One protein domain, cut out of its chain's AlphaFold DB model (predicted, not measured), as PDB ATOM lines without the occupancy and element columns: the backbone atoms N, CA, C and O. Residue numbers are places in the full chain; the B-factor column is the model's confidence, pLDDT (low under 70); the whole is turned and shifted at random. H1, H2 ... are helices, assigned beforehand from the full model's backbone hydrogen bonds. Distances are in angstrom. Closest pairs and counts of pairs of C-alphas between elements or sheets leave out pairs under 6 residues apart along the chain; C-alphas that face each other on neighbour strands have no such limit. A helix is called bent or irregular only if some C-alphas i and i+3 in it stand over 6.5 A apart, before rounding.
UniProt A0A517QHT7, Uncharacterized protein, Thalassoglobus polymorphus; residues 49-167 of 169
ATOM      1  N   GLN A  49      -1.847  28.962  31.736       75.88
ATOM      2  CA  GLN A  49      -3.030  29.184  32.572       75.88
ATOM      3  C   GLN A  49      -3.943  30.266  31.988       75.88
ATOM      4  O   GLN A  49      -5.158  30.074  31.914       75.88
ATOM      5  N   LEU A  50      -3.364  31.380  31.530       77.81
ATOM      6  CA  LEU A  50      -4.102  32.458  30.872       77.81
ATOM      7  C   LEU A  50      -4.691  31.970  29.544       77.81
ATOM      8  O   LEU A  50      -5.861  32.221  29.260       77.81
ATOM      9  N   TYR A  51      -3.914  31.205  28.777       81.44
ATOM     10  CA  TYR A  51      -4.373  30.568  27.547       81.44
ATOM     11  C   TYR A  51      -5.565  29.640  27.800       81.44
ATOM     12  O   TYR A  51      -6.621  29.806  27.192       81.44
ATOM     13  N   GLY A  52      -5.444  28.703  28.747       82.75
ATOM     14  CA  GLY A  52      -6.526  27.774  29.082       82.75
ATOM     15  C   GLY A  52      -7.794  28.485  29.564       82.75
ATOM     16  O   GLY A  52      -8.907  28.084  29.221       82.75
ATOM     17  N   MET A  53      -7.634  29.584  30.302       85.31
ATOM     18  CA  MET A  53      -8.747  30.423  30.736       85.31
ATOM     19  C   MET A  53      -9.449  31.115  29.561       85.31
ATOM     20  O   MET A  53     -10.679  31.090  29.491       85.31
ATOM     21  N   LEU A  54      -8.691  31.670  28.611       85.56
ATOM     22  CA  LEU A  54      -9.234  32.283  27.396       85.56
ATOM     23  C   LEU A  54      -9.966  31.261  26.518       85.56
ATOM     24  O   LEU A  54     -11.067  31.546  26.042       85.56
ATOM     25  N   VAL A  55      -9.404  30.058  26.361       87.12
ATOM     26  CA  VAL A  55     -10.046  28.952  25.629       87.12
ATOM     27  C   VAL A  55     -11.371  28.591  26.286       87.12
ATOM     28  O   VAL A  55     -12.414  28.618  25.631       87.12
ATOM     29  N   GLN A  56     -11.365  28.349  27.597       88.81
ATOM     30  CA  GLN A  56     -12.579  28.005  28.330       88.81
ATOM     31  C   GLN A  56     -13.627  29.127  28.270       88.81
ATOM     32  O   GLN A  56     -14.824  28.857  28.137       88.81
ATOM     33  N   ALA A  57     -13.206  30.390  28.368       86.50
ATOM     34  CA  ALA A  57     -14.100  31.537  28.260       86.50
ATOM     35  C   ALA A  57     -14.760  31.604  26.877       86.50
ATOM     36  O   ALA A  57     -15.978  31.775  26.786       86.50
ATOM     37  N   ASN A  58     -13.983  31.402  25.813       88.50
ATOM     38  CA  ASN A  58     -14.474  31.397  24.440       88.50
ATOM     39  C   ASN A  58     -15.424  30.218  24.162       88.50
ATOM     40  O   ASN A  58     -16.497  30.415  23.593       88.50
ATOM     41  N   GLU A  59     -15.099  29.012  24.629       88.50
ATOM     42  CA  GLU A  59     -15.987  27.848  24.515       88.50
ATOM     43  C   GLU A  59     -17.323  28.078  25.224       88.50
ATOM     44  O   GLU A  59     -18.392  27.814  24.664       88.50
ATOM     45  N   ARG A  60     -17.286  28.628  26.445       88.00
ATOM     46  CA  ARG A  60     -18.507  28.960  27.186       88.00
ATOM     47  C   ARG A  60     -19.321  30.020  26.451       88.00
ATOM     48  O   ARG A  60     -20.531  29.842  26.307       88.00
ATOM     49  N   LEU A  61     -18.683  31.068  25.936       86.75
ATOM     50  CA  LEU A  61     -19.349  32.117  25.162       86.75
ATOM     51  C   LEU A  61     -20.029  31.555  23.901       86.75
ATOM     52  O   LEU A  61     -21.179  31.894  23.604       86.75
ATOM     53  N   ASN A  62     -19.356  30.640  23.201       85.31
ATOM     54  CA  ASN A  62     -19.909  29.960  22.034       85.31
ATOM     55  C   ASN A  62     -21.100  29.064  22.419       85.31
ATOM     56  O   ASN A  62     -22.168  29.136  21.811       85.31
ATOM     57  N   SER A  63     -20.971  28.290  23.503       86.19
ATOM     58  CA  SER A  63     -22.041  27.406  23.985       86.19
ATOM     59  C   SER A  63     -23.328  28.169  24.329       86.19
ATOM     60  O   SER A  63     -24.423  27.736  23.959       86.19
ATOM     61  N   VAL A  64     -23.208  29.353  24.943       84.81
ATOM     62  CA  VAL A  64     -24.344  30.219  25.303       84.81
ATOM     63  C   VAL A  64     -25.120  30.683  24.063       84.81
ATOM     64  O   VAL A  64     -26.340  30.868  24.140       84.81
ATOM     65  N   GLY A  65     -24.447  30.823  22.918       77.88
ATOM     66  CA  GLY A  65     -25.053  31.260  21.662       77.88
ATOM     67  C   GLY A  65     -25.883  30.192  20.934       77.88
ATOM     68  O   GLY A  65     -26.706  30.523  20.083       77.88
ATOM     69  N   THR A  66     -25.732  28.912  21.279       82.69
ATOM     70  CA  THR A  66     -26.379  27.811  20.534       82.69
ATOM     71  C   THR A  66     -27.867  27.617  20.843       82.69
ATOM     72  O   THR A  66     -28.645  27.252  19.961       82.69
ATOM     73  N   MET A  67     -28.306  27.878  22.077       85.19
ATOM     74  CA  MET A  67     -29.687  27.617  22.512       85.19
ATOM     75  C   MET A  67     -30.750  28.422  21.729       85.19
ATOM     76  O   MET A  67     -31.749  27.824  21.323       85.19
ATOM     77  N   PRO A  68     -30.578  29.734  21.458       85.94
ATOM     78  CA  PRO A  68     -31.534  30.504  20.654       85.94
ATOM     79  C   PRO A  68     -31.735  29.951  19.237       85.94
ATOM     80  O   PRO A  68     -32.848  30.009  18.718       85.94
ATOM     81  N   LEU A  69     -30.692  29.374  18.629       86.06
ATOM     82  CA  LEU A  69     -30.781  28.759  17.301       86.06
ATOM     83  C   LEU A  69     -31.659  27.505  17.317       86.06
ATOM     84  O   LEU A  69     -32.505  27.344  16.440       86.06
ATOM     85  N   TRP A  70     -31.521  26.657  18.340       88.81
ATOM     86  CA  TRP A  70     -32.393  25.492  18.523       88.81
ATOM     87  C   TRP A  70     -33.856  25.894  18.707       88.81
ATOM     88  O   TRP A  70     -34.738  25.325  18.063       88.81
ATOM     89  N   VAL A  71     -34.115  26.910  19.536       88.88
ATOM     90  CA  VAL A  71     -35.472  27.439  19.746       88.88
ATOM     91  C   VAL A  71     -36.056  27.970  18.437       88.88
ATOM     92  O   VAL A  71     -37.202  27.662  18.114       88.88
ATOM     93  N   ALA A  72     -35.270  28.714  17.656       89.25
ATOM     94  CA  ALA A  72     -35.696  29.228  16.360       89.25
ATOM     95  C   ALA A  72     -35.988  28.105  15.356       89.25
ATOM     96  O   ALA A  72     -37.026  28.131  14.703       89.25
ATOM     97  N   GLY A  73     -35.123  27.090  15.272       89.19
ATOM     98  CA  GLY A  73     -35.333  25.933  14.400       89.19
ATOM     99  C   GLY A  73     -36.631  25.192  14.726       89.19
ATOM    100  O   GLY A  73     -37.446  24.950  13.836       89.19
ATOM    101  N   ILE A  74     -36.874  24.912  16.010       92.12
ATOM    102  CA  ILE A  74     -38.119  24.279  16.470       92.12
ATOM    103  C   ILE A  74     -39.328  25.170  16.149       92.12
ATOM    104  O   ILE A  74     -40.325  24.681  15.617       92.12
ATOM    105  N   ALA A  75     -39.240  26.476  16.415       89.88
ATOM    106  CA  ALA A  75     -40.315  27.421  16.125       89.88
ATOM    107  C   ALA A  75     -40.652  27.482  14.627       89.88
ATOM    108  O   ALA A  75     -41.828  27.511  14.273       89.88
ATOM    109  N   LEU A  76     -39.649  27.448  13.745       90.06
ATOM    110  CA  LEU A  76     -39.848  27.437  12.294       90.06
ATOM    111  C   LEU A  76     -40.525  26.156  11.804       90.06
ATOM    112  O   LEU A  76     -41.390  26.225  10.934       90.06
ATOM    113  N   VAL A  77     -40.172  25.003  12.376       89.69
ATOM    114  CA  VAL A  77     -40.839  23.731  12.057       89.69
ATOM    115  C   VAL A  77     -42.316  23.798  12.439       89.69
ATOM    116  O   VAL A  77     -43.179  23.507  11.612       89.69
ATOM    117  N   TRP A  78     -42.624  24.241  13.659       89.69
ATOM    118  CA  TRP A  78     -44.011  24.403  14.101       89.69
ATOM    119  C   TRP A  78     -44.774  25.421  13.259       89.69
ATOM    120  O   TRP A  78     -45.913  25.165  12.876       89.69
ATOM    121  N   LEU A  79     -44.137  26.539  12.917       87.19
ATOM    122  CA  LEU A  79     -44.709  27.542  12.031       87.19
ATOM    123  C   LEU A  79     -45.068  26.934  10.667       87.19
ATOM    124  O   LEU A  79     -46.184  27.135  10.191       87.19
ATOM    125  N   ALA A  80     -44.169  26.156  10.060       85.94
ATOM    126  CA  ALA A  80     -44.423  25.499   8.780       85.94
ATOM    127  C   ALA A  80     -45.583  24.490   8.866       85.94
ATOM    128  O   ALA A  80     -46.444  24.473   7.984       85.94
ATOM    129  N   ILE A  81     -45.653  23.703   9.949       87.50
ATOM    130  CA  ILE A  81     -46.765  22.771  10.207       87.50
ATOM    131  C   ILE A  81     -48.093  23.528  10.325       87.50
ATOM    132  O   ILE A  81     -49.088  23.111   9.740       87.50
ATOM    133  N   VAL A  82     -48.127  24.650  11.048       86.00
ATOM    134  CA  VAL A  82     -49.346  25.460  11.208       86.00
ATOM    135  C   VAL A  82     -49.773  26.080   9.876       86.00
ATOM    136  O   VAL A  82     -50.946  26.002   9.507       86.00
ATOM    137  N   VAL A  83     -48.832  26.658   9.128       84.50
ATOM    138  CA  VAL A  83     -49.106  27.341   7.855       84.50
ATOM    139  C   VAL A  83     -49.608  26.367   6.786       84.50
ATOM    140  O   VAL A  83     -50.622  26.638   6.144       84.50
ATOM    141  N   HIS A  84     -48.962  25.215   6.612       81.88
ATOM    142  CA  HIS A  84     -49.370  24.253   5.582       81.88
ATOM    143  C   HIS A  84     -50.454  23.281   6.043       81.88
ATOM    144  O   HIS A  84     -51.318  22.916   5.251       81.88
ATOM    145  N   GLY A  85     -50.418  22.859   7.305       82.19
ATOM    146  CA  GLY A  85     -51.347  21.870   7.844       82.19
ATOM    147  C   GLY A  85     -52.685  22.473   8.258       82.19
ATOM    148  O   GLY A  85     -53.727  22.000   7.818       82.19
ATOM    149  N   LEU A  86     -52.669  23.515   9.097       81.25
ATOM    150  CA  LEU A  86     -53.900  24.079   9.672       81.25
ATOM    151  C   LEU A  86     -54.521  25.164   8.793       81.25
ATOM    152  O   LEU A  86     -55.739  25.214   8.650       81.25
ATOM    153  N   LEU A  87     -53.695  26.032   8.211       82.50
ATOM    154  CA  LEU A  87     -54.174  27.138   7.378       82.50
ATOM    155  C   LEU A  87     -54.350  26.745   5.904       82.50
ATOM    156  O   LEU A  87     -54.878  27.540   5.128       82.50
ATOM    157  N   GLY A  88     -53.916  25.538   5.518       79.88
ATOM    158  CA  GLY A  88     -54.063  25.013   4.159       79.88
ATOM    159  C   GLY A  88     -53.398  25.894   3.102       79.88
ATOM    160  O   GLY A  88     -53.861  25.951   1.964       79.88
ATOM    161  N   VAL A  89     -52.351  26.631   3.484       80.00
ATOM    162  CA  VAL A  89     -51.676  27.570   2.592       80.00
ATOM    163  C   VAL A  89     -50.971  26.780   1.494       80.00
ATOM    164  O   VAL A  89     -50.025  26.028   1.750       80.00
ATOM    165  N   GLY A  90     -51.471  26.944   0.270       76.25
ATOM    166  CA  GLY A  90     -50.928  26.322  -0.924       76.25
ATOM    167  C   GLY A  90     -49.662  27.011  -1.429       76.25
ATOM    168  O   GLY A  90     -49.172  28.006  -0.888       76.25
ATOM    169  N   TRP A  91     -49.129  26.474  -2.525       80.56
ATOM    170  CA  TRP A  91     -47.951  27.016  -3.209       80.56
ATOM    171  C   TRP A  91     -48.159  28.429  -3.774       80.56
ATOM    172  O   TRP A  91     -47.186  29.126  -4.048       80.56
ATOM    173  N   ASP A  92     -49.403  28.887  -3.894       84.38
ATOM    174  CA  ASP A  92     -49.779  30.242  -4.305       84.38
ATOM    175  C   ASP A  92     -49.308  31.326  -3.317       84.38
ATOM    176  O   ASP A  92     -49.138  32.486  -3.696       84.38
ATOM    177  N   ARG A  93     -49.037  30.954  -2.060       84.56
ATOM    178  CA  ARG A  93     -48.575  31.866  -1.000       84.56
ATOM    179  C   ARG A  93     -47.262  31.417  -0.363       84.56
ATOM    180  O   ARG A  93     -47.011  31.660   0.817       84.56
ATOM    181  N   TRP A  94     -46.397  30.791  -1.159       82.00
ATOM    182  CA  TRP A  94     -45.088  30.298  -0.720       82.00
ATOM    183  C   TRP A  94     -44.223  31.376  -0.040       82.00
ATOM    184  O   TRP A  94     -43.445  31.061   0.857       82.00
ATOM    185  N   TYR A  95     -44.391  32.651  -0.415       84.50
ATOM    186  CA  TYR A  95     -43.649  33.797   0.124       84.50
ATOM    187  C   TYR A  95     -43.916  34.080   1.614       84.50
ATOM    188  O   TYR A  95     -43.120  34.769   2.254       84.50
ATOM    189  N   LEU A  96     -44.992  33.540   2.200       84.56
ATOM    190  CA  LEU A  96     -45.262  33.675   3.637       84.56
ATOM    191  C   LEU A  96     -44.209  32.952   4.489       84.56
ATOM    192  O   LEU A  96     -43.877  33.414   5.579       84.56
ATOM    193  N   ILE A  97     -43.629  31.865   3.975       83.19
ATOM    194  CA  ILE A  97     -42.595  31.091   4.672       83.19
ATOM    195  C   ILE A  97     -41.316  31.923   4.870       83.19
ATOM    196  O   ILE A  97     -40.929  32.108   6.024       83.19
ATOM    197  N   PRO A  98     -40.667  32.478   3.819       84.94
ATOM    198  CA  PRO A  98     -39.525  33.369   4.004       84.94
ATOM    199  C   PRO A  98     -39.906  34.656   4.749       84.94
ATOM    200  O   PRO A  98     -39.122  35.137   5.567       84.94
ATOM    201  N   GLY A  99     -41.118  35.181   4.531       86.62
ATOM    202  CA  GLY A  99     -41.617  36.370   5.227       86.62
ATOM    203  C   GLY A  99     -41.681  36.209   6.748       86.62
ATOM    204  O   GLY A  99     -41.397  37.159   7.473       86.62
ATOM    205  N   CYS A 100     -41.990  35.010   7.242       86.19
ATOM    206  CA  CYS A 100     -41.974  34.713   8.672       86.19
ATOM    207  C   CYS A 100     -40.627  34.156   9.159       86.19
ATOM    208  O   CYS A 100     -40.251  34.404  10.305       86.19
ATOM    209  N   SER A 101     -39.878  33.434   8.321       87.19
ATOM    210  CA  SER A 101     -38.619  32.825   8.752       87.19
ATOM    211  C   SER A 101     -37.494  33.835   8.941       87.19
ATOM    212  O   SER A 101     -36.738  33.726   9.906       87.19
ATOM    213  N   ILE A 102     -37.417  34.858   8.085       89.75
ATOM    214  CA  ILE A 102     -36.391  35.903   8.175       89.75
ATOM    215  C   ILE A 102     -36.482  36.672   9.509       89.75
ATOM    216  O   ILE A 102     -35.464  36.751  10.200       89.75
ATOM    217  N   PRO A 103     -37.654  37.183   9.949       90.69
ATOM    218  CA  PRO A 103     -37.789  37.826  11.257       90.69
ATOM    219  C   PRO A 103     -37.452  36.909  12.435       90.69
ATOM    220  O   PRO A 103     -36.832  37.357  13.396       90.69
ATOM    221  N   VAL A 104     -37.832  35.627  12.367       89.25
ATOM    222  CA  VAL A 104     -37.535  34.649  13.428       89.25
ATOM    223  C   VAL A 104     -36.029  34.413  13.536       89.25
ATOM    224  O   VAL A 104     -35.482  34.462  14.637       89.25
ATOM    225  N   LEU A 105     -35.344  34.220  12.407       90.06
ATOM    226  CA  LEU A 105     -33.889  34.065  12.372       90.06
ATOM    227  C   LEU A 105     -33.178  35.335  12.841       90.06
ATOM    228  O   LEU A 105     -32.256  35.258  13.650       90.06
ATOM    229  N   TYR A 106     -33.631  36.508  12.395       91.69
ATOM    230  CA  TYR A 106     -33.087  37.785  12.852       91.69
ATOM    231  C   TYR A 106     -33.252  37.962  14.367       91.69
ATOM    232  O   TYR A 106     -32.293  38.300  15.062       91.69
ATOM    233  N   GLY A 107     -34.439  37.663  14.898       91.12
ATOM    234  CA  GLY A 107     -34.708  37.686  16.334       91.12
ATOM    235  C   GLY A 107     -33.824  36.707  17.109       91.12
ATOM    236  O   GLY A 107     -33.304  37.060  18.165       91.12
ATOM    237  N   ALA A 108     -33.583  35.514  16.562       90.25
ATOM    238  CA  ALA A 108     -32.692  34.524  17.155       90.25
ATOM    239  C   ALA A 108     -31.235  35.003  17.195       90.25
ATOM    240  O   ALA A 108     -30.587  34.878  18.232       90.25
ATOM    241  N   LEU A 109     -30.739  35.605  16.109       89.44
ATOM    242  CA  LEU A 109     -29.397  36.189  16.049       89.44
ATOM    243  C   LEU A 109     -29.244  37.361  17.023       89.44
ATOM    244  O   LEU A 109     -28.240  37.454  17.731       89.44
ATOM    245  N   TYR A 110     -30.244  38.240  17.103       90.19
ATOM    246  CA  TYR A 110     -30.252  39.336  18.070       90.19
ATOM    247  C   TYR A 110     -30.252  38.811  19.511       90.19
ATOM    248  O   TYR A 110     -29.486  39.278  20.355       90.19
ATOM    249  N   TRP A 111     -31.073  37.798  19.796       90.19
ATOM    250  CA  TRP A 111     -31.142  37.179  21.115       90.19
ATOM    251  C   TRP A 111     -29.838  36.466  21.489       90.19
ATOM    252  O   TRP A 111     -29.375  36.601  22.623       90.19
ATOM    253  N   MET A 112     -29.222  35.769  20.534       89.19
ATOM    254  CA  MET A 112     -27.902  35.156  20.669       89.19
ATOM    255  C   MET A 112     -26.861  36.196  21.079       89.19
ATOM    256  O   MET A 112     -26.265  36.052  22.147       89.19
ATOM    257  N   LYS A 113     -26.727  37.284  20.309       86.88
ATOM    258  CA  LYS A 113     -25.792  38.377  20.617       86.88
ATOM    259  C   LYS A 113     -26.056  38.986  21.991       86.88
ATOM    260  O   LYS A 113     -25.141  39.138  22.786       86.88
ATOM    261  N   LYS A 114     -27.321  39.261  22.325       88.00
ATOM    262  CA  LYS A 114     -27.682  39.831  23.632       88.00
ATOM    263  C   LYS A 114     -27.295  38.912  24.797       88.00
ATOM    264  O   LYS A 114     -26.864  39.395  25.841       88.00
ATOM    265  N   ARG A 115     -27.446  37.591  24.641       88.31
ATOM    266  CA  ARG A 115     -27.028  36.616  25.662       88.31
ATOM    267  C   ARG A 115     -25.513  36.504  25.767       88.31
ATOM    268  O   ARG A 115     -25.015  36.430  26.886       88.31
ATOM    269  N   GLN A 116     -24.811  36.486  24.637       88.44
ATOM    270  CA  GLN A 116     -23.348  36.454  24.598       88.44
ATOM    271  C   GLN A 116     -22.762  37.696  25.269       88.44
ATOM    272  O   GLN A 116     -21.989  37.552  26.210       88.44
ATOM    273  N   GLN A 117     -23.252  38.883  24.915       88.25
ATOM    274  CA  GLN A 117     -22.848  40.144  25.532       88.25
ATOM    275  C   GLN A 117     -23.120  40.171  27.043       88.25
ATOM    276  O   GLN A 117     -22.246  40.527  27.832       88.25
ATOM    277  N   ALA A 118     -24.316  39.754  27.477       87.50
ATOM    278  CA  ALA A 118     -24.646  39.702  28.900       87.50
ATOM    279  C   ALA A 118     -23.753  38.710  29.663       87.50
ATOM    280  O   ALA A 118     -23.344  38.986  30.789       87.50
ATOM    281  N   TYR A 119     -23.439  37.559  29.069       89.06
ATOM    282  CA  TYR A 119     -22.538  36.583  29.677       89.06
ATOM    283  C   TYR A 119     -21.094  37.099  29.725       89.06
ATOM    284  O   TYR A 119     -20.422  36.963  30.747       89.06
ATOM    285  N   PHE A 120     -20.639  37.752  28.656       88.81
ATOM    286  CA  PHE A 120     -19.325  38.373  28.594       88.81
ATOM    287  C   PHE A 120     -19.161  39.425  29.697       88.81
ATOM    288  O   PHE A 120     -18.234  39.324  30.495       88.81
ATOM    289  N   GLN A 121     -20.102  40.363  29.814       88.06
ATOM    290  CA  GLN A 121     -20.040  41.444  30.803       88.06
ATOM    291  C   GLN A 121     -20.115  40.947  32.251       88.06
ATOM    292  O   GLN A 121     -19.405  41.461  33.109       88.06
ATOM    293  N   ASN A 122     -20.957  39.948  32.532       88.25
ATOM    294  CA  ASN A 122     -21.194  39.504  33.908       88.25
ATOM    295  C   ASN A 122     -20.211  38.430  34.395       88.25
ATOM    296  O   ASN A 122     -20.019  38.302  35.601       88.25
ATOM    297  N   ALA A 123     -19.619  37.637  33.494       88.38
ATOM    298  CA  ALA A 123     -18.778  36.499  33.873       88.38
ATOM    299  C   ALA A 123     -17.342  36.603  33.345       88.38
ATOM    300  O   ALA A 123     -16.397  36.469  34.118       88.38
ATOM    301  N   ILE A 124     -17.166  36.838  32.041       86.31
ATOM    302  CA  ILE A 124     -15.843  36.765  31.395       86.31
ATOM    303  C   ILE A 124     -15.017  38.023  31.677       86.31
ATOM    304  O   ILE A 124     -13.860  37.930  32.076       86.31
ATOM    305  N   LEU A 125     -15.612  39.202  31.514       86.06
ATOM    306  CA  LEU A 125     -14.951  40.484  31.715       86.06
ATOM    307  C   LEU A 125     -14.370  40.664  33.132       86.06
ATOM    308  O   LEU A 125     -13.184  40.983  33.225       86.06
ATOM    309  N   PRO A 126     -15.116  40.446  34.237       86.00
ATOM    310  CA  PRO A 126     -14.551  40.609  35.580       86.00
ATOM    311  C   PRO A 126     -13.439  39.594  35.871       86.00
ATOM    312  O   PRO A 126     -12.473  39.913  36.570       86.00
ATOM    313  N   MET A 127     -13.544  38.385  35.311       86.19
ATOM    314  CA  MET A 127     -12.503  37.362  35.407       86.19
ATOM    315  C   MET A 127     -11.222  37.820  34.697       86.19
ATOM    316  O   MET A 127     -10.150  37.797  35.301       86.19
ATOM    317  N   LEU A 128     -11.340  38.323  33.462       83.81
ATOM    318  CA  LEU A 128     -10.218  38.874  32.697       83.81
ATOM    319  C   LEU A 128      -9.580  40.078  33.395       83.81
ATOM    320  O   LEU A 128      -8.362  40.137  33.507       83.81
ATOM    321  N   GLN A 129     -10.378  41.018  33.904       84.00
ATOM    322  CA  GLN A 129      -9.866  42.191  34.619       84.00
ATOM    323  C   GLN A 129      -9.099  41.809  35.887       84.00
ATOM    324  O   GLN A 129      -8.047  42.383  36.171       84.00
ATOM    325  N   THR A 130      -9.604  40.831  36.642       84.50
ATOM    326  CA  THR A 130      -8.930  40.335  37.848       84.50
ATOM    327  C   THR A 130      -7.593  39.697  37.490       84.50
ATOM    328  O   THR A 130      -6.582  40.009  38.117       84.50
ATOM    329  N   GLU A 131      -7.570  38.866  36.448       81.56
ATOM    330  CA  GLU A 131      -6.358  38.170  36.027       81.56
ATOM    331  C   GLU A 131      -5.307  39.126  35.444       81.56
ATOM    332  O   GLU A 131      -4.130  39.044  35.794       81.56
ATOM    333  N   LEU A 132      -5.730  40.095  34.627       80.06
ATOM    334  CA  LEU A 132      -4.852  41.136  34.090       80.06
ATOM    335  C   LEU A 132      -4.259  42.007  35.199       80.06
ATOM    336  O   LEU A 132      -3.066  42.308  35.169       80.06
ATOM    337  N   ARG A 133      -5.065  42.372  36.206       80.06
ATOM    338  CA  ARG A 133      -4.588  43.135  37.366       80.06
ATOM    339  C   ARG A 133      -3.567  42.344  38.178       80.06
ATOM    340  O   ARG A 133      -2.556  42.911  38.578       80.06
ATOM    341  N   ASN A 134      -3.806  41.051  38.396       79.31
ATOM    342  CA  ASN A 134      -2.875  40.182  39.121       79.31
ATOM    343  C   ASN A 134      -1.526  40.060  38.397       79.31
ATOM    344  O   ASN A 134      -0.487  39.966  39.046       79.31
ATOM    345  N   ARG A 135      -1.545  40.088  37.061       73.12
ATOM    346  CA  ARG A 135      -0.364  39.912  36.201       73.12
ATOM    347  C   ARG A 135       0.274  41.220  35.738       73.12
ATOM    348  O   ARG A 135       1.253  41.180  35.003       73.12
ATOM    349  N   GLN A 136      -0.293  42.366  36.127       73.56
ATOM    350  CA  GLN A 136       0.101  43.705  35.664       73.56
ATOM    351  C   GLN A 136       0.205  43.816  34.129       73.56
ATOM    352  O   GLN A 136       0.963  44.625  33.599       73.56
ATOM    353  N   THR A 137      -0.556  42.998  33.398       69.31
ATOM    354  CA  THR A 137      -0.484  42.945  31.937       69.31
ATOM    355  C   THR A 137      -1.397  44.018  31.344       69.31
ATOM    356  O   THR A 137      -2.583  44.068  31.691       69.31
ATOM    357  N   PRO A 138      -0.900  44.874  30.436       69.06
ATOM    358  CA  PRO A 138      -1.742  45.867  29.789       69.06
ATOM    359  C   PRO A 138      -2.781  45.188  28.886       69.06
ATOM    360  O   PRO A 138      -2.482  44.261  28.132       69.06
ATOM    361  N   PHE A 139      -4.019  45.689  28.928       73.88
ATOM    362  CA  PHE A 139      -5.151  45.137  28.171       73.88
ATOM    363  C   PHE A 139      -4.890  45.074  26.657       73.88
ATOM    364  O   PHE A 139      -5.305  44.132  25.984       73.88
ATOM    365  N   TYR A 140      -4.163  46.055  26.116       72.06
ATOM    366  CA  TYR A 140      -3.815  46.098  24.697       72.06
ATOM    367  C   TYR A 140      -2.870  44.967  24.271       72.06
ATOM    368  O   TYR A 140      -3.001  44.483  23.148       72.06
ATOM    369  N   SER A 141      -1.984  44.492  25.154       70.12
ATOM    370  CA  SER A 141      -1.138  43.322  24.871       70.12
ATOM    371  C   SER A 141      -1.955  42.035  24.857       70.12
ATOM    372  O   SER A 141      -1.778  41.205  23.968       70.12
ATOM    373  N   LEU A 142      -2.937  41.902  25.758       76.25
ATOM    374  CA  LEU A 142      -3.891  40.791  25.708       76.25
ATOM    375  C   LEU A 142      -4.691  40.811  24.396       76.25
ATOM    376  O   LEU A 142      -4.834  39.779  23.750       76.25
ATOM    377  N   LEU A 143      -5.190  41.978  23.977       76.88
ATOM    378  CA  LEU A 143      -5.931  42.129  22.721       76.88
ATOM    379  C   LEU A 143      -5.075  41.767  21.499       76.88
ATOM    380  O   LEU A 143      -5.560  41.099  20.584       76.88
ATOM    381  N   ALA A 144      -3.813  42.202  21.485       72.38
ATOM    382  CA  ALA A 144      -2.858  41.849  20.442       72.38
ATOM    383  C   ALA A 144      -2.624  40.333  20.399       72.38
ATOM    384  O   ALA A 144      -2.688  39.756  19.315       72.38
ATOM    385  N   GLY A 145      -2.463  39.692  21.562       74.50
ATOM    386  CA  GLY A 145      -2.368  38.238  21.683       74.50
ATOM    387  C   GLY A 145      -3.618  37.532  21.162       74.50
ATOM    388  O   GLY A 145      -3.534  36.732  20.242       74.50
ATOM    389  N   ILE A 146      -4.804  37.893  21.656       79.62
ATOM    390  CA  ILE A 146      -6.085  37.299  21.235       79.62
ATOM    391  C   ILE A 146      -6.271  37.393  19.714       79.62
ATOM    392  O   ILE A 146      -6.712  36.435  19.086       79.62
ATOM    393  N   ARG A 147      -5.908  38.526  19.104       79.38
ATOM    394  CA  ARG A 147      -6.044  38.744  17.657       79.38
ATOM    395  C   ARG A 147      -5.187  37.793  16.814       79.38
ATOM    396  O   ARG A 147      -5.542  37.541  15.665       79.38
ATOM    397  N   GLN A 148      -4.077  37.292  17.350       77.25
ATOM    398  CA  GLN A 148      -3.195  36.360  16.643       77.25
ATOM    399  C   GLN A 148      -3.750  34.925  16.606       77.25
ATOM    400  O   GLN A 148      -3.270  34.112  15.819       77.25
ATOM    401  N   HIS A 149      -4.780  34.623  17.402       77.75
ATOM    402  CA  HIS A 149      -5.351  33.288  17.553       77.75
ATOM    403  C   HIS A 149      -6.802  33.242  17.042       77.75
ATOM    404  O   HIS A 149      -7.717  33.795  17.654       77.75
ATOM    405  N   GLU A 150      -7.040  32.537  15.928       75.62
ATOM    406  CA  GLU A 150      -8.382  32.422  15.319       75.62
ATOM    407  C   GLU A 150      -9.416  31.778  16.254       75.62
ATOM    408  O   GLU A 150     -10.609  32.081  16.183       75.62
ATOM    409  N   GLU A 151      -8.960  30.918  17.163       79.56
ATOM    410  CA  GLU A 151      -9.806  30.244  18.146       79.56
ATOM    411  C   GLU A 151     -10.530  31.217  19.083       79.56
ATOM    412  O   GLU A 151     -11.646  30.922  19.508       79.56
ATOM    413  N   PHE A 152      -9.981  32.410  19.333       83.81
ATOM    414  CA  PHE A 152     -10.600  33.416  20.196       83.81
ATOM    415  C   PHE A 152     -11.480  34.415  19.452       83.81
ATOM    416  O   PHE A 152     -11.860  35.432  20.025       83.81
ATOM    417  N   ARG A 153     -11.845  34.159  18.193       81.50
ATOM    418  CA  ARG A 153     -12.628  35.104  17.382       81.50
ATOM    419  C   ARG A 153     -13.934  35.557  18.046       81.50
ATOM    420  O   ARG A 153     -14.271  36.732  17.972       81.50
ATOM    421  N   CYS A 154     -14.644  34.654  18.723       81.50
ATOM    422  CA  CYS A 154     -15.899  34.981  19.410       81.50
ATOM    423  C   CYS A 154     -15.657  35.919  20.605       81.50
ATOM    424  O   CYS A 154     -16.394  36.879  20.825       81.50
ATOM    425  N   LEU A 155     -14.582  35.668  21.351       83.69
ATOM    426  CA  LEU A 155     -14.136  36.496  22.465       83.69
ATOM    427  C   LEU A 155     -13.574  37.851  21.992       83.69
ATOM    428  O   LEU A 155     -13.860  38.875  22.608       83.69
ATOM    429  N   LEU A 156     -12.845  37.879  20.872       85.00
ATOM    430  CA  LEU A 156     -12.366  39.096  20.213       85.00
ATOM    431  C   LEU A 156     -13.531  39.986  19.775       85.00
ATOM    432  O   LEU A 156     -13.491  41.188  20.022       85.00
ATOM    433  N   ASP A 157     -14.563  39.402  19.158       83.75
ATOM    434  CA  ASP A 157     -15.752  40.139  18.732       83.75
ATOM    435  C   ASP A 157     -16.388  40.860  19.931       83.75
ATOM    436  O   ASP A 157     -16.599  42.070  19.868       83.75
ATOM    437  N   GLU A 158     -16.612  40.177  21.056       82.94
ATOM    438  CA  GLU A 158     -17.177  40.813  22.258       82.94
ATOM    439  C   GLU A 158     -16.235  41.859  22.884       82.94
ATOM    440  O   GLU A 158     -16.678  42.942  23.272       82.94
ATOM    441  N   ILE A 159     -14.925  41.592  22.930       82.31
ATOM    442  CA  ILE A 159     -13.930  42.530  23.471       82.31
ATOM    443  C   ILE A 159     -13.860  43.825  22.650       82.31
ATOM    444  O   ILE A 159     -13.801  44.915  23.221       82.31
ATOM    445  N   VAL A 160     -13.877  43.729  21.319       79.19
ATOM    446  CA  VAL A 160     -13.834  44.898  20.428       79.19
ATOM    447  C   VAL A 160     -15.086  45.759  20.604       79.19
ATOM    448  O   VAL A 160     -14.978  46.985  20.632       79.19
ATOM    449  N   HIS A 161     -16.255  45.139  20.792       73.69
ATOM    450  CA  HIS A 161     -17.492  45.867  21.098       73.69
ATOM    451  C   HIS A 161     -17.476  46.501  22.497       73.69
ATOM    452  O   HIS A 161     -18.168  47.493  22.724       73.69
ATOM    453  N   TRP A 162     -16.696  45.949  23.428       69.94
ATOM    454  CA  TRP A 162     -16.568  46.464  24.788       69.94
ATOM    455  C   TRP A 162     -15.537  47.595  24.948       69.94
ATOM    456  O   TRP A 162     -15.626  48.294  25.948       69.94
ATOM    457  N   SER A 163     -14.609  47.782  23.993       56.62
ATOM    458  CA  SER A 163     -13.459  48.714  24.015       56.62
ATOM    459  C   SER A 163     -13.470  49.795  25.126       56.62
ATOM    460  O   SER A 163     -14.406  50.600  25.186       56.62
ATOM    461  N   PRO A 164     -12.396  49.904  25.939       53.19
ATOM    462  CA  PRO A 164     -12.322  50.759  27.133       53.19
ATOM    463  C   PRO A 164     -12.459  52.275  26.890       53.19
ATOM    464  O   PRO A 164     -12.444  53.047  27.840       53.19
ATOM    465  N   LEU A 165     -12.680  52.721  25.649       46.66
ATOM    466  CA  LEU A 165     -13.181  54.070  25.346       46.66
ATOM    467  C   LEU A 165     -14.534  54.379  26.022       46.66
ATOM    468  O   LEU A 165     -14.865  55.546  26.191       46.66
ATOM    469  N   ASN A 166     -15.293  53.356  26.431       43.41
ATOM    470  CA  ASN A 166     -16.515  53.509  27.234       43.41
ATOM    471  C   ASN A 166     -16.292  53.336  28.750       43.41
ATOM    472  O   ASN A 166     -17.257  53.386  29.512       43.41
ATOM    473  N   SER A 167     -15.052  53.122  29.194       42.56
ATOM    474  CA  SER A 167     -14.677  53.026  30.607       42.56
ATOM    475  C   SER A 167     -13.648  54.100  30.960       42.56
ATOM    476  O   SER A 167     -12.568  53.801  31.460       42.56
TER     477      SER A 167
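AT A GLANCE: This is residues 49 to 167 of the 169 residues of an uncharacterized protein of Thalassoglobus polymorphus (UniProt A0A517QHT7). Two long bent helices, H1 and H2, make a helical hairpin drawn out as a rod. Beyond H2 the chain folds back into two short helices, H3 and H4, a small head towards the end away from the hairpin's turn, with H4 packed across H1a. The 119 printed residues hold four named helices, H1 to H4 in order, and no named strand: all helix. The whole is only just loose, close to extended, with a radius of gyration of the C-alphas of 20.0 A and spans of 65 by 26 by 24 A.

HOW THE PARTS SIT: H1, residues 49 to 86, and H2, residues 96 to 135, were each assigned as one helix by hydrogen bonds but are bent: C-alphas 65 and 68 are 6.6 A apart, 122 and 125 6.7 A. The arms are H1a, 49 to 65, H1b, 68 to 86, H2a, 96 to 122, and H2b, 125 to 135. H1b and H2a form a hairpin, with a shallow tilt of 20 degrees, opposite ways; their closest C-alphas, Pro 68 and Ala 108, are 5.5 A apart. H2b is near H1a. H4, residues 150 to 162, is irregular, with C-alphas 151 and 154 7.8 A apart. With residues 151 to 155 alone it touches H1a, about perpendicular at 76 degrees; the closest C-alphas, Asn 58 and Leu 155, are 5.5 A apart. H3, residues 139 to 148, forms a hairpin with H4; their closest C-alphas, Ile 146 and Phe 152, are 6.0 A apart. Every O i to N i+4 pair is within hydrogen-bond range in H1b, H2b and H3; H1a has 12 of 13, H2a 22 of 23, H4 7 of 9.

IN THESE COORDINATES: H1a spans 24.7 A from C-alpha 49 at (-3.030, 29.184, 32.572), H1b 25.7 A, H2a 39.1 A, H2b 15.3 A, H3 14.6 A, and H4 18.8 A to C-alpha 162 at (-16.568, 46.464, 24.788).

THE WHOLE: The C-alphas farthest apart, Gly 88 and Gln 136, are 65.4 A apart. The printed part has no cut and no long link. Residues 137 to 138 and 162 to 167 have pLDDT under 70.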